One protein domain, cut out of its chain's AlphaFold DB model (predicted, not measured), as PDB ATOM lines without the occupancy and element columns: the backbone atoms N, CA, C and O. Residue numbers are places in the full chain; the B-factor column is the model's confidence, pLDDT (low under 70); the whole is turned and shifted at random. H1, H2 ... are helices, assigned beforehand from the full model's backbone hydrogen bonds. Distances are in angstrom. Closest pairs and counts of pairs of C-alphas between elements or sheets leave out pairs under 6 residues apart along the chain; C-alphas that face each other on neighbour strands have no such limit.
ATOM      1  N   VAL A 337      -2.097 -37.508 -52.558       42.03
ATOM      2  CA  VAL A 337      -3.187 -36.514 -52.679       42.03
ATOM      3  C   VAL A 337      -4.292 -36.719 -51.637       42.03
ATOM      4  O   VAL A 337      -4.852 -35.749 -51.125       42.03
ATOM      5  N   ASP A 338      -4.599 -37.968 -51.294       45.25
ATOM      6  CA  ASP A 338      -5.652 -38.329 -50.343       45.25
ATOM      7  C   ASP A 338      -5.164 -38.095 -48.898       45.25
ATOM      8  O   ASP A 338      -5.843 -37.445 -48.096       45.25
ATOM      9  N   TYR A 339      -3.908 -38.453 -48.601       51.31
ATOM     10  CA  TYR A 339      -3.228 -38.088 -47.353       51.31
ATOM     11  C   TYR A 339      -3.216 -36.563 -47.134       51.31
ATOM     12  O   TYR A 339      -3.672 -36.057 -46.105       51.31
ATOM     13  N   LEU A 340      -2.799 -35.813 -48.158       55.53
ATOM     14  CA  LEU A 340      -2.765 -34.349 -48.159       55.53
ATOM     15  C   LEU A 340      -4.167 -33.723 -48.066       55.53
ATOM     16  O   LEU A 340      -4.308 -32.590 -47.611       55.53
ATOM     17  N   THR A 341      -5.232 -34.417 -48.463       54.34
ATOM     18  CA  THR A 341      -6.598 -33.876 -48.362       54.34
ATOM     19  C   THR A 341      -7.172 -34.032 -46.954       54.34
ATOM     20  O   THR A 341      -7.865 -33.137 -46.465       54.34
ATOM     21  N   HIS A 342      -6.869 -35.141 -46.276       51.94
ATOM     22  CA  HIS A 342      -7.564 -35.531 -45.044       51.94
ATOM     23  C   HIS A 342      -6.744 -35.437 -43.773       51.94
ATOM     24  O   HIS A 342      -7.331 -35.245 -42.708       51.94
ATOM     25  N   LEU A 343      -5.424 -35.520 -43.889       55.66
ATOM     26  CA  LEU A 343      -4.510 -35.466 -42.759       55.66
ATOM     27  C   LEU A 343      -3.707 -34.165 -42.728       55.66
ATOM     28  O   LEU A 343      -3.029 -33.928 -41.744       55.66
ATOM     29  N   THR A 344      -3.853 -33.255 -43.698       67.12
ATOM     30  CA  THR A 344      -3.387 -31.863 -43.521       67.12
ATOM     31  C   THR A 344      -4.145 -31.213 -42.369       67.12
ATOM     32  O   THR A 344      -5.378 -31.289 -42.344       67.12
ATOM     33  N   THR A 345      -3.446 -30.576 -41.433       65.88
ATOM     34  CA  THR A 345      -4.073 -29.966 -40.250       65.88
ATOM     35  C   THR A 345      -5.012 -28.819 -40.644       65.88
ATOM     36  O   THR A 345      -4.814 -28.174 -41.684       65.88
ATOM     37  N   PRO A 346      -6.069 -28.539 -39.865       68.12
ATOM     38  CA  PRO A 346      -6.994 -27.441 -40.149       68.12
ATOM     39  C   PRO A 346      -6.300 -26.079 -40.315       68.12
ATOM     40  O   PRO A 346      -6.670 -25.298 -41.196       68.12
ATOM     41  N   GLU A 347      -5.276 -25.808 -39.509       75.00
ATOM     42  CA  GLU A 347      -4.477 -24.581 -39.508       75.00
ATOM     43  C   GLU A 347      -3.671 -24.477 -40.801       75.00
ATOM     44  O   GLU A 347      -3.742 -23.461 -41.501       75.00
ATOM     45  N   ALA A 348      -2.976 -25.557 -41.181       77.44
ATOM     46  CA  ALA A 348      -2.221 -25.598 -42.423       77.44
ATOM     47  C   ALA A 348      -3.140 -25.455 -43.641       77.44
ATOM     48  O   ALA A 348      -2.838 -24.683 -44.549       77.44
ATOM     49  N   ARG A 349      -4.325 -26.082 -43.641       79.50
ATOM     50  CA  ARG A 349      -5.330 -25.909 -44.708       79.50
ATOM     51  C   ARG A 349      -5.738 -24.448 -44.887       79.50
ATOM     52  O   ARG A 349      -5.850 -23.975 -46.020       79.50
ATOM     53  N   GLN A 350      -5.975 -23.729 -43.791       81.56
ATOM     54  CA  GLN A 350      -6.370 -22.318 -43.841       81.56
ATOM     55  C   GLN A 350      -5.247 -21.413 -44.345       81.56
ATOM     56  O   GLN A 350      -5.521 -20.454 -45.070       81.56
ATOM     57  N   LEU A 351      -4.007 -21.694 -43.952       84.88
ATOM     58  CA  LEU A 351      -2.838 -20.928 -44.374       84.88
ATOM     59  C   LEU A 351      -2.507 -21.193 -45.844       84.88
ATOM     60  O   LEU A 351      -2.377 -20.249 -46.624       84.88
ATOM     61  N   ILE A 352      -2.476 -22.464 -46.246       85.25
ATOM     62  CA  ILE A 352      -2.154 -22.877 -47.614       85.25
ATOM     63  C   ILE A 352      -3.192 -22.341 -48.599       85.25
ATOM     64  O   ILE A 352      -2.813 -21.769 -49.612       85.25
ATOM     65  N   ALA A 353      -4.490 -22.401 -48.286       83.56
ATOM     66  CA  ALA A 353      -5.531 -21.850 -49.164       83.56
ATOM     67  C   ALA A 353      -5.423 -20.323 -49.384       83.56
ATOM     68  O   ALA A 353      -5.970 -19.791 -50.351       83.56
ATOM     69  N   LYS A 354      -4.721 -19.594 -48.504       84.75
ATOM     70  CA  LYS A 354      -4.497 -18.143 -48.626       84.75
ATOM     71  C   LYS A 354      -3.225 -17.784 -49.394       84.75
ATOM     72  O   LYS A 354      -3.040 -16.600 -49.698       84.75
ATOM     73  N   LEU A 355      -2.366 -18.750 -49.714       86.19
ATOM     74  CA  LEU A 355      -1.119 -18.510 -50.436       86.19
ATOM     75  C   LEU A 355      -1.371 -18.139 -51.906       86.19
ATOM     76  O   LEU A 355      -2.278 -18.705 -52.519       86.19
ATOM     77  N   PRO A 356      -0.560 -17.247 -52.510       82.38
ATOM     78  CA  PRO A 356      -0.740 -16.816 -53.902       82.38
ATOM     79  C   PRO A 356      -0.887 -17.981 -54.891       82.38
ATOM     80  O   PRO A 356      -1.814 -17.987 -55.694       82.38
ATOM     81  N   ASN A 357      -0.065 -19.024 -54.731       80.00
ATOM     82  CA  ASN A 357      -0.030 -20.208 -55.604       80.00
ATOM     83  C   ASN A 357      -1.229 -21.161 -55.427       80.00
ATOM     84  O   ASN A 357      -1.358 -22.135 -56.164       80.00
ATOM     85  N   PHE A 358      -2.087 -20.902 -54.441       83.19
ATOM     86  CA  PHE A 358      -3.229 -21.743 -54.082       83.19
ATOM     87  C   PHE A 358      -4.568 -21.000 -54.174       83.19
ATOM     88  O   PHE A 358      -5.597 -21.635 -54.389       83.19
ATOM     89  N   ARG A 359      -4.563 -19.658 -54.091       78.19
ATOM     90  CA  ARG A 359      -5.765 -18.802 -54.149       78.19
ATOM     91  C   ARG A 359      -6.656 -19.068 -55.362       78.19
ATOM     92  O   ARG A 359      -7.874 -18.931 -55.255       78.19
ATOM     93  N   ALA A 360      -6.065 -19.454 -56.495       77.00
ATOM     94  CA  ALA A 360      -6.788 -19.760 -57.731       77.00
ATOM     95  C   ALA A 360      -7.777 -20.935 -57.584       77.00
ATOM     96  O   ALA A 360      -8.750 -21.019 -58.328       77.00
ATOM     97  N   PHE A 361      -7.575 -21.821 -56.602       69.06
ATOM     98  CA  PHE A 361      -8.416 -23.002 -56.380       69.06
ATOM     99  C   PHE A 361      -9.552 -22.766 -55.374       69.06
ATOM    100  O   PHE A 361     -10.316 -23.689 -55.078       69.06
ATOM    101  N   GLY A 362      -9.685 -21.537 -54.869       70.25
ATOM    102  CA  GLY A 362     -10.718 -21.115 -53.930       70.25
ATOM    103  C   GLY A 362     -10.165 -20.723 -52.560       70.25
ATOM    104  O   GLY A 362      -8.997 -20.891 -52.248       70.25
ATOM    105  N   ARG A 363     -11.036 -20.186 -51.696       63.47
ATOM    106  CA  ARG A 363     -10.656 -19.720 -50.343       63.47
ATOM    107  C   ARG A 363     -10.545 -20.844 -49.304       63.47
ATOM    108  O   ARG A 363     -10.327 -20.565 -48.127       63.47
ATOM    109  N   ARG A 364     -10.780 -22.096 -49.703       59.81
ATOM    110  CA  ARG A 364     -10.799 -23.269 -48.822       59.81
ATOM    111  C   ARG A 364     -10.001 -24.389 -49.442       59.81
ATOM    112  O   ARG A 364     -10.217 -24.712 -50.604       59.81
ATOM    113  N   PHE A 365      -9.173 -25.015 -48.616       63.03
ATOM    114  CA  PHE A 365      -8.414 -26.190 -48.997       63.03
ATOM    115  C   PHE A 365      -9.353 -27.304 -49.481       63.03
ATOM    116  O   PHE A 365     -10.319 -27.654 -48.805       63.03
ATOM    117  N   SER A 366      -9.076 -27.822 -50.671       62.16
ATOM    118  CA  SER A 366      -9.852 -28.841 -51.384       62.16
ATOM    119  C   SER A 366      -8.894 -29.851 -52.016       62.16
ATOM    120  O   SER A 366      -7.683 -29.631 -51.991       62.16
ATOM    121  N   GLY A 367      -9.402 -30.906 -52.660       50.09
ATOM    122  CA  GLY A 367      -8.547 -31.861 -53.382       50.09
ATOM    123  C   GLY A 367      -7.620 -31.199 -54.417       50.09
ATOM    124  O   GLY A 367      -6.478 -31.613 -54.580       50.09
ATOM    125  N   ARG A 368      -8.041 -30.086 -55.042       60.34
ATOM    126  CA  ARG A 368      -7.186 -29.295 -55.956       60.34
ATOM    127  C   ARG A 368      -6.011 -28.626 -55.239       60.34
ATOM    128  O   ARG A 368      -4.914 -28.561 -55.784       60.34
ATOM    129  N   HIS A 369      -6.225 -28.171 -54.004       74.69
ATOM    130  CA  HIS A 369      -5.152 -27.640 -53.164       74.69
ATOM    131  C   HIS A 369      -4.211 -28.750 -52.708       74.69
ATOM    132  O   HIS A 369      -3.007 -28.551 -52.729       74.69
ATOM    133  N   ALA A 370      -4.743 -29.918 -52.342       57.94
ATOM    134  CA  ALA A 370      -3.939 -31.078 -51.979       57.94
ATOM    135  C   ALA A 370      -3.060 -31.546 -53.148       57.94
ATOM    136  O   ALA A 370      -1.874 -31.800 -52.963       57.94
ATOM    137  N   PHE A 371      -3.603 -31.564 -54.365       62.12
ATOM    138  CA  PHE A 371      -2.849 -31.872 -55.581       62.12
ATOM    139  C   PHE A 371      -1.749 -30.838 -55.859       62.12
ATOM    140  O   PHE A 371      -0.605 -31.193 -56.141       62.12
ATOM    141  N   GLN A 372      -2.056 -29.545 -55.727       72.88
ATOM    142  CA  GLN A 372      -1.043 -28.496 -55.863       72.88
ATOM    143  C   GLN A 372       0.032 -28.598 -54.771       72.88
ATOM    144  O   GLN A 372       1.216 -28.426 -55.052       72.88
ATOM    145  N   LEU A 373      -0.364 -28.915 -53.539       72.19
ATOM    146  CA  LEU A 373       0.541 -29.111 -52.411       72.19
ATOM    147  C   LEU A 373       1.473 -30.302 -52.666       72.19
ATOM    148  O   LEU A 373       2.676 -30.172 -52.470       72.19
ATOM    149  N   GLN A 374       0.957 -31.408 -53.207       70.81
ATOM    150  CA  GLN A 374       1.756 -32.568 -53.615       70.81
ATOM    151  C   GLN A 374       2.847 -32.186 -54.617       70.81
ATOM    152  O   GLN A 374       3.982 -32.638 -54.513       70.81
ATOM    153  N   ARG A 375       2.515 -31.334 -55.596       68.81
ATOM    154  CA  ARG A 375       3.477 -30.889 -56.613       68.81
ATOM    155  C   ARG A 375       4.609 -30.049 -56.033       68.81
ATOM    156  O   ARG A 375       5.687 -30.039 -56.617       68.81
ATOM    157  N   ILE A 376       4.346 -29.347 -54.933       74.50
ATOM    158  CA  ILE A 376       5.338 -28.535 -54.228       74.50
ATOM    159  C   ILE A 376       6.204 -29.413 -53.324       74.50
ATOM    160  O   ILE A 376       7.409 -29.215 -53.280       74.50
ATOM    161  N   LEU A 377       5.623 -30.412 -52.657       71.56
ATOM    162  CA  LEU A 377       6.309 -31.300 -51.708       71.56
ATOM    163  C   LEU A 377       7.102 -32.441 -52.372       71.56
ATOM    164  O   LEU A 377       7.200 -33.530 -51.818       71.56
ATOM    165  N   LYS A 378       7.655 -32.206 -53.562       70.31
ATOM    166  CA  LYS A 378       8.511 -33.177 -54.259       70.31
ATOM    167  C   LYS A 378       9.947 -33.117 -53.746       70.31
ATOM    168  O   LYS A 378      10.375 -32.088 -53.231       70.31
ATOM    169  N   ASP A 379      10.723 -34.163 -54.015       69.81
ATOM    170  CA  ASP A 379      12.158 -34.243 -53.691       69.81
ATOM    171  C   ASP A 379      12.980 -33.080 -54.269       69.81
ATOM    172  O   ASP A 379      13.995 -32.684 -53.707       69.81
ATOM    173  N   SER A 380      12.500 -32.473 -55.359       68.94
ATOM    174  CA  SER A 380      13.076 -31.276 -55.978       68.94
ATOM    175  C   SER A 380      12.851 -29.981 -55.185       68.94
ATOM    176  O   SER A 380      13.320 -28.922 -55.595       68.94
ATOM    177  N   HIS A 381      12.070 -30.005 -54.105       78.56
ATOM    178  CA  HIS A 381      11.847 -28.830 -53.271       78.56
ATOM    179  C   HIS A 381      13.134 -28.497 -52.499       78.56
ATOM    180  O   HIS A 381      13.629 -29.375 -51.796       78.56
ATOM    181  N   PRO A 382      13.648 -27.250 -52.511       84.31
ATOM    182  CA  PRO A 382      14.974 -26.929 -51.961       84.31
ATOM    183  C   PRO A 382      15.189 -27.381 -50.509       84.31
ATOM    184  O   PRO A 382      16.242 -27.902 -50.151       84.31
ATOM    185  N   ALA A 383      14.161 -27.228 -49.666       82.31
ATOM    186  CA  ALA A 383      14.207 -27.662 -48.270       82.31
ATOM    187  C   ALA A 383      14.188 -29.193 -48.095       82.31
ATOM    188  O   ALA A 383      14.756 -29.693 -47.131       82.31
ATOM    189  N   ILE A 384      13.540 -29.920 -49.008       75.62
ATOM    190  CA  ILE A 384      13.451 -31.386 -48.983       75.62
ATOM    191  C   ILE A 384      14.737 -31.973 -49.570       75.62
ATOM    192  O   ILE A 384      15.361 -32.819 -48.940       75.62
ATOM    193  N   GLN A 385      15.199 -31.439 -50.701       82.00
ATOM    194  CA  GLN A 385      16.450 -31.813 -51.351       82.00
ATOM    195  C   GLN A 385      17.649 -31.694 -50.407       82.00
ATOM    196  O   GLN A 385      18.505 -32.573 -50.394       82.00
ATOM    197  N   LYS A 386      17.696 -30.640 -49.581       84.81
ATOM    198  CA  LYS A 386      18.745 -30.482 -48.569       84.81
ATOM    199  C   LYS A 386      18.729 -31.615 -47.537       84.81
ATOM    200  O   LYS A 386      19.783 -32.150 -47.222       84.81
ATOM    201  N   VAL A 387      17.547 -32.016 -47.059       75.56
ATOM    202  CA  VAL A 387      17.418 -33.143 -46.120       75.56
ATOM    203  C   VAL A 387      17.833 -34.460 -46.778       75.56
ATOM    204  O   VAL A 387      18.526 -35.253 -46.151       75.56
ATOM    205  N   LEU A 388      17.460 -34.675 -48.042       67.88
ATOM    206  CA  LEU A 388      17.852 -35.867 -48.799       67.88
ATOM    207  C   LEU A 388      19.372 -35.916 -49.047       67.88
ATOM    208  O   LEU A 388      19.982 -36.972 -48.909       67.88
ATOM    209  N   ALA A 389      20.000 -34.778 -49.355       75.88
ATOM    210  CA  ALA A 389      21.448 -34.672 -49.562       75.88
ATOM    211  C   ALA A 389      22.261 -34.930 -48.279       75.88
ATOM    212  O   ALA A 389      23.392 -35.399 -48.350       75.88
ATOM    213  N   GLU A 390      21.674 -34.656 -47.112       83.88
ATOM    214  CA  GLU A 390      22.247 -34.942 -45.789       83.88
ATOM    215  C   GLU A 390      21.993 -36.397 -45.330       83.88
ATOM    216  O   GLU A 390      22.312 -36.753 -44.198       83.88
ATOM    217  N   GLY A 391      21.425 -37.253 -46.193       67.19
ATOM    218  CA  GLY A 391      21.116 -38.656 -45.890       67.19
ATOM    219  C   GLY A 391      19.805 -38.874 -45.123       67.19
ATOM    220  O   GLY A 391      19.556 -39.976 -44.639       67.19
ATOM    221  N   GLY A 392      18.970 -37.840 -44.987       58.59
ATOM    222  CA  GLY A 392      17.645 -37.920 -44.370       58.59
ATOM    223  C   GLY A 392      16.548 -38.394 -45.331       58.59
ATOM    224  O   GLY A 392      16.773 -38.592 -46.521       58.59
ATOM    225  N   VAL A 393      15.324 -38.544 -44.813       59.47
ATOM    226  CA  VAL A 393      14.150 -39.022 -45.569       59.47
ATOM    227  C   VAL A 393      13.053 -37.953 -45.583       59.47
ATOM    228  O   VAL A 393      12.825 -37.273 -44.585       59.47
ATOM    229  N   ALA A 394      12.341 -37.810 -46.703       58.31
ATOM    230  CA  ALA A 394      11.226 -36.872 -46.870       58.31
ATOM    231  C   ALA A 394       9.905 -37.395 -46.260       58.31
ATOM    232  O   ALA A 394       8.875 -37.471 -46.927       58.31
ATOM    233  N   ASP A 395       9.931 -37.786 -44.985       58.53
ATOM    234  CA  ASP A 395       8.770 -38.333 -44.280       58.53
ATOM    235  C   ASP A 395       7.868 -37.240 -43.661       58.53
ATOM    236  O   ASP A 395       8.220 -36.063 -43.583       58.53
ATOM    237  N   ILE A 396       6.680 -37.623 -43.181       56.97
ATOM    238  CA  ILE A 396       5.692 -36.701 -42.578       56.97
ATOM    239  C   ILE A 396       6.305 -35.894 -41.423       56.97
ATOM    240  O   ILE A 396       6.017 -34.705 -41.278       56.97
ATOM    241  N   LYS A 397       7.189 -36.497 -40.620       56.91
ATOM    242  CA  LYS A 397       7.847 -35.813 -39.497       56.91
ATOM    243  C   LYS A 397       8.827 -34.762 -39.977       56.91
ATOM    244  O   LYS A 397       8.825 -33.646 -39.455       56.91
ATOM    245  N   THR A 398       9.602 -35.083 -41.003       67.19
ATOM    246  CA  THR A 398      10.491 -34.141 -41.675       67.19
ATOM    247  C   THR A 398       9.700 -33.006 -42.309       67.19
ATOM    248  O   THR A 398      10.028 -31.844 -42.082       67.19
ATOM    249  N   LEU A 399       8.606 -33.298 -43.011       72.12
ATOM    250  CA  LEU A 399       7.750 -32.276 -43.614       72.12
ATOM    251  C   LEU A 399       7.082 -31.380 -42.559       72.12
ATOM    252  O   LEU A 399       7.052 -30.162 -42.724       72.12
ATOM    253  N   ASN A 400       6.624 -31.945 -41.437       76.25
ATOM    254  CA  ASN A 400       6.091 -31.191 -40.298       76.25
ATOM    255  C   ASN A 400       7.148 -30.310 -39.632       76.25
ATOM    256  O   ASN A 400       6.859 -29.179 -39.241       76.25
ATOM    257  N   ARG A 401       8.380 -30.805 -39.500       86.00
ATOM    258  CA  ARG A 401       9.514 -30.027 -38.992       86.00
ATOM    259  C   ARG A 401       9.846 -28.869 -39.931       86.00
ATOM    260  O   ARG A 401       9.850 -27.727 -39.489       86.00
ATOM    261  N   LEU A 402      10.034 -29.142 -41.221       82.56
ATOM    262  CA  LEU A 402      10.314 -28.118 -42.229       82.56
ATOM    263  C   LEU A 402       9.183 -27.083 -42.321       82.56
ATOM    264  O   LEU A 402       9.446 -25.905 -42.546       82.56
ATOM    265  N   TRP A 403       7.927 -27.494 -42.134       87.56
ATOM    266  CA  TRP A 403       6.782 -26.588 -42.062       87.56
ATOM    267  C   TRP A 403       6.831 -25.686 -40.826       87.56
ATOM    268  O   TRP A 403       6.692 -24.471 -40.961       87.56
ATOM    269  N   ARG A 404       7.093 -26.244 -39.637       87.69
ATOM    270  CA  ARG A 404       7.239 -25.462 -38.396       87.69
ATOM    271  C   ARG A 404       8.415 -24.494 -38.458       87.69
ATOM    272  O   ARG A 404       8.306 -23.376 -37.976       87.69
ATOM    273  N   GLU A 405       9.496 -24.882 -39.122       88.50
ATOM    274  CA  GLU A 405      10.656 -24.024 -39.385       88.50
ATOM    275  C   GLU A 405      10.401 -22.977 -40.492       88.50
ATOM    276  O   GLU A 405      11.270 -22.155 -40.768       88.50
ATOM    277  N   GLY A 406       9.236 -23.002 -41.154       89.25
ATOM    278  CA  GLY A 406       8.894 -22.093 -42.252       89.25
ATOM    279  C   GLY A 406       9.608 -22.392 -43.574       89.25
ATOM    280  O   GLY A 406       9.507 -21.621 -44.521       89.25
ATOM    281  N   LYS A 407      10.320 -23.517 -43.683       89.81
ATOM    282  CA  LYS A 407      11.148 -23.874 -44.846       89.81
ATOM    283  C   LYS A 407      10.358 -24.449 -46.023       89.81
ATOM    284  O   LYS A 407      10.845 -24.402 -47.147       89.81
ATOM    285  N   ILE A 408       9.155 -24.985 -45.787       86.56
ATOM    286  CA  ILE A 408       8.264 -25.468 -46.863       86.56
ATOM    287  C   ILE A 408       7.616 -24.294 -47.614       86.56
ATOM    288  O   ILE A 408       7.517 -24.314 -48.835       86.56
ATOM    289  N   PHE A 409       7.198 -23.249 -46.898       90.25
ATOM    290  CA  PHE A 409       6.657 -22.023 -47.491       90.25
ATOM    291  C   PHE A 409       7.287 -20.805 -46.807       90.25
ATOM    292  O   PHE A 409       6.696 -20.278 -45.861       90.25
ATOM    293  N   PRO A 410       8.451 -20.329 -47.287       86.81
ATOM    294  CA  PRO A 410       9.195 -19.234 -46.659       86.81
ATOM    295  C   PRO A 410       8.361 -17.973 -46.415       86.81
ATOM    296  O   PRO A 410       8.518 -17.316 -45.391       86.81
ATOM    297  N   GLN A 411       7.400 -17.677 -47.299       85.56
ATOM    298  CA  GLN A 411       6.509 -16.522 -47.160       85.56
ATOM    299  C   GLN A 411       5.569 -16.559 -45.939       85.56
ATOM    300  O   GLN A 411       4.958 -15.541 -45.626       85.56
ATOM    301  N   LEU A 412       5.393 -17.712 -45.285       83.50
ATOM    302  CA  LEU A 412       4.561 -17.830 -44.084       83.50
ATOM    303  C   LEU A 412       5.366 -17.667 -42.785       83.50
ATOM    304  O   LEU A 412       4.760 -17.447 -41.738       83.50
ATOM    305  N   GLY A 413       6.699 -17.763 -42.837       86.88
ATOM    306  CA  GLY A 413       7.549 -17.837 -41.647       86.88
ATOM    307  C   GLY A 413       7.339 -19.126 -40.830       86.88
ATOM    308  O   GLY A 413       6.655 -20.047 -41.291       86.88
ATOM    309  N   PRO A 414       7.928 -19.224 -39.624       85.81
ATOM    310  CA  PRO A 414       7.749 -20.370 -38.733       85.81
ATOM    311  C   PRO A 414       6.286 -20.581 -38.327       85.81
ATOM    312  O   PRO A 414       5.562 -19.624 -38.057       85.81
ATOM    313  N   GLN A 415       5.854 -21.840 -38.260       86.19
ATOM    314  CA  GLN A 415       4.469 -22.216 -37.962       86.19
ATOM    315  C   GLN A 415       4.354 -22.897 -36.598       86.19
ATOM    316  O   GLN A 415       5.169 -23.743 -36.242       86.19
ATOM    317  N   GLY A 416       3.308 -22.547 -35.843       71.44
ATOM    318  CA  GLY A 416       3.036 -23.121 -34.518       71.44
ATOM    319  C   GLY A 416       2.334 -24.485 -34.537       71.44
ATOM    320  O   GLY A 416       2.261 -25.139 -33.503       71.44
ATOM    321  N   SER A 417       1.822 -24.919 -35.691       76.94
ATOM    322  CA  SER A 417       1.123 -26.198 -35.875       76.94
ATOM    323  C   SER A 417       1.844 -27.089 -36.886       76.94
ATOM    324  O   SER A 417       2.662 -26.615 -37.674       76.94
ATOM    325  N   ASN A 418       1.538 -28.388 -36.876       75.19
ATOM    326  CA  ASN A 418       2.041 -29.330 -37.875       75.19
ATOM    327  C   ASN A 418       1.369 -29.107 -39.242       75.19
ATOM    328  O   ASN A 418       0.252 -28.600 -39.315       75.19
ATOM    329  N   LEU A 419       2.035 -29.510 -40.326       72.06
ATOM    330  CA  LEU A 419       1.460 -29.520 -41.676       72.06
ATOM    331  C   LEU A 419       0.462 -30.676 -41.828       72.06
ATOM    332  O   LEU A 419      -0.632 -30.490 -42.356       72.06
ATOM    333  N   PHE A 420       0.820 -31.843 -41.295       67.88
ATOM    334  CA  PHE A 420       0.056 -33.084 -41.304       67.88
ATOM    335  C   PHE A 420      -0.149 -33.635 -39.891       67.88
ATOM    336  O   PHE A 420       0.715 -33.492 -39.025       67.88
ATOM    337  N   VAL A 421      -1.273 -34.314 -39.681       51.62
ATOM    338  CA  VAL A 421      -1.549 -35.146 -38.509       51.62
ATOM    339  C   VAL A 421      -0.550 -36.303 -38.500       51.62
ATOM    340  O   VAL A 421      -0.548 -37.137 -39.401       51.62
ATOM    341  N   ASP A 422       0.297 -36.349 -37.477       48.88
ATOM    342  CA  ASP A 422       1.364 -37.336 -37.286       48.88
ATOM    343  C   ASP A 422       0.982 -38.467 -36.314       48.88
ATOM    344  O   ASP A 422       1.814 -39.326 -36.020       48.88
ATOM    345  N   ASP A 423      -0.277 -38.501 -35.855       43.72
ATOM    346  CA  ASP A 423      -0.812 -39.555 -34.990       43.72
ATOM    347  C   ASP A 423      -1.184 -40.825 -35.796       43.72
ATOM    348  O   ASP A 423      -2.144 -40.812 -36.583       43.72
TER     349      ASP A 423
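What this domain is: This is residues 337 to 423 of the 935 residues of an uncharacterized protein of marine sediment metagenome (UniProt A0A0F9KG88). Six short helices form two groups side by side: H1, H2 and H3 gather round H4 at one end, and H5 and H6 make a looser pair at the other. Much of the unnamed stretch of residues 405 to 423 passes between the groups. The 87 printed residues, with helices H1 to H6 in chain order and no named strand, are all helix by class. The whole is compact, with a radius of gyration of the C-alphas of 12.1 A and spans of 37 by 27 by 23 A.

How they stand to each other: H1, residues 337 to 342, touches H4, residues 367 to 376, at a steep tilt of 57 degrees, opposite ways; their closest C-alphas, Leu 340 and Ala 370, are 5.2 A apart. H2, residues 346 to 352, is close to H4 but not clearly touching, the closest C-alphas, Ile 352 and His 369, being 7.9 A apart. H3, residues 356 to 359, is likewise close to H4 but not clearly touching, with C-alphas Phe 358 and His 369 closest at 6.3 A. H5, residues 382 to 389, and H6, residues 396 to 404, are close but not clearly touching, at a steep tilt of 44 degrees, opposite ways; C-alphas Ala 383 and Leu 402 are closest at 7.2 A. H1 to H4 are each apart from H5 and H6. Every O i to N i+4 pair is within hydrogen-bond range in H1, H2, H4 and H6, and 3 of 4 in H5; H3 is too short for one.

Where its parts are: H1 begins at C-alpha 337 (-3.187, -36.514, -52.679) and measures 8.9 A. H2 measures 10.0 A, H3 5.4 A, H4 14.3 A, H5 10.4 A and H6 12.1 A, ending at C-alpha 404 (7.239, -25.462, -38.396).

The domain as a whole: The farthest C-alphas, Arg 363 and Gly 391, are 37.3 A apart. The printed part has no cut and no long link. Its mean pLDDT is 72.0, with 35 residues under 70, among them 337 to 346 and 391 to 398.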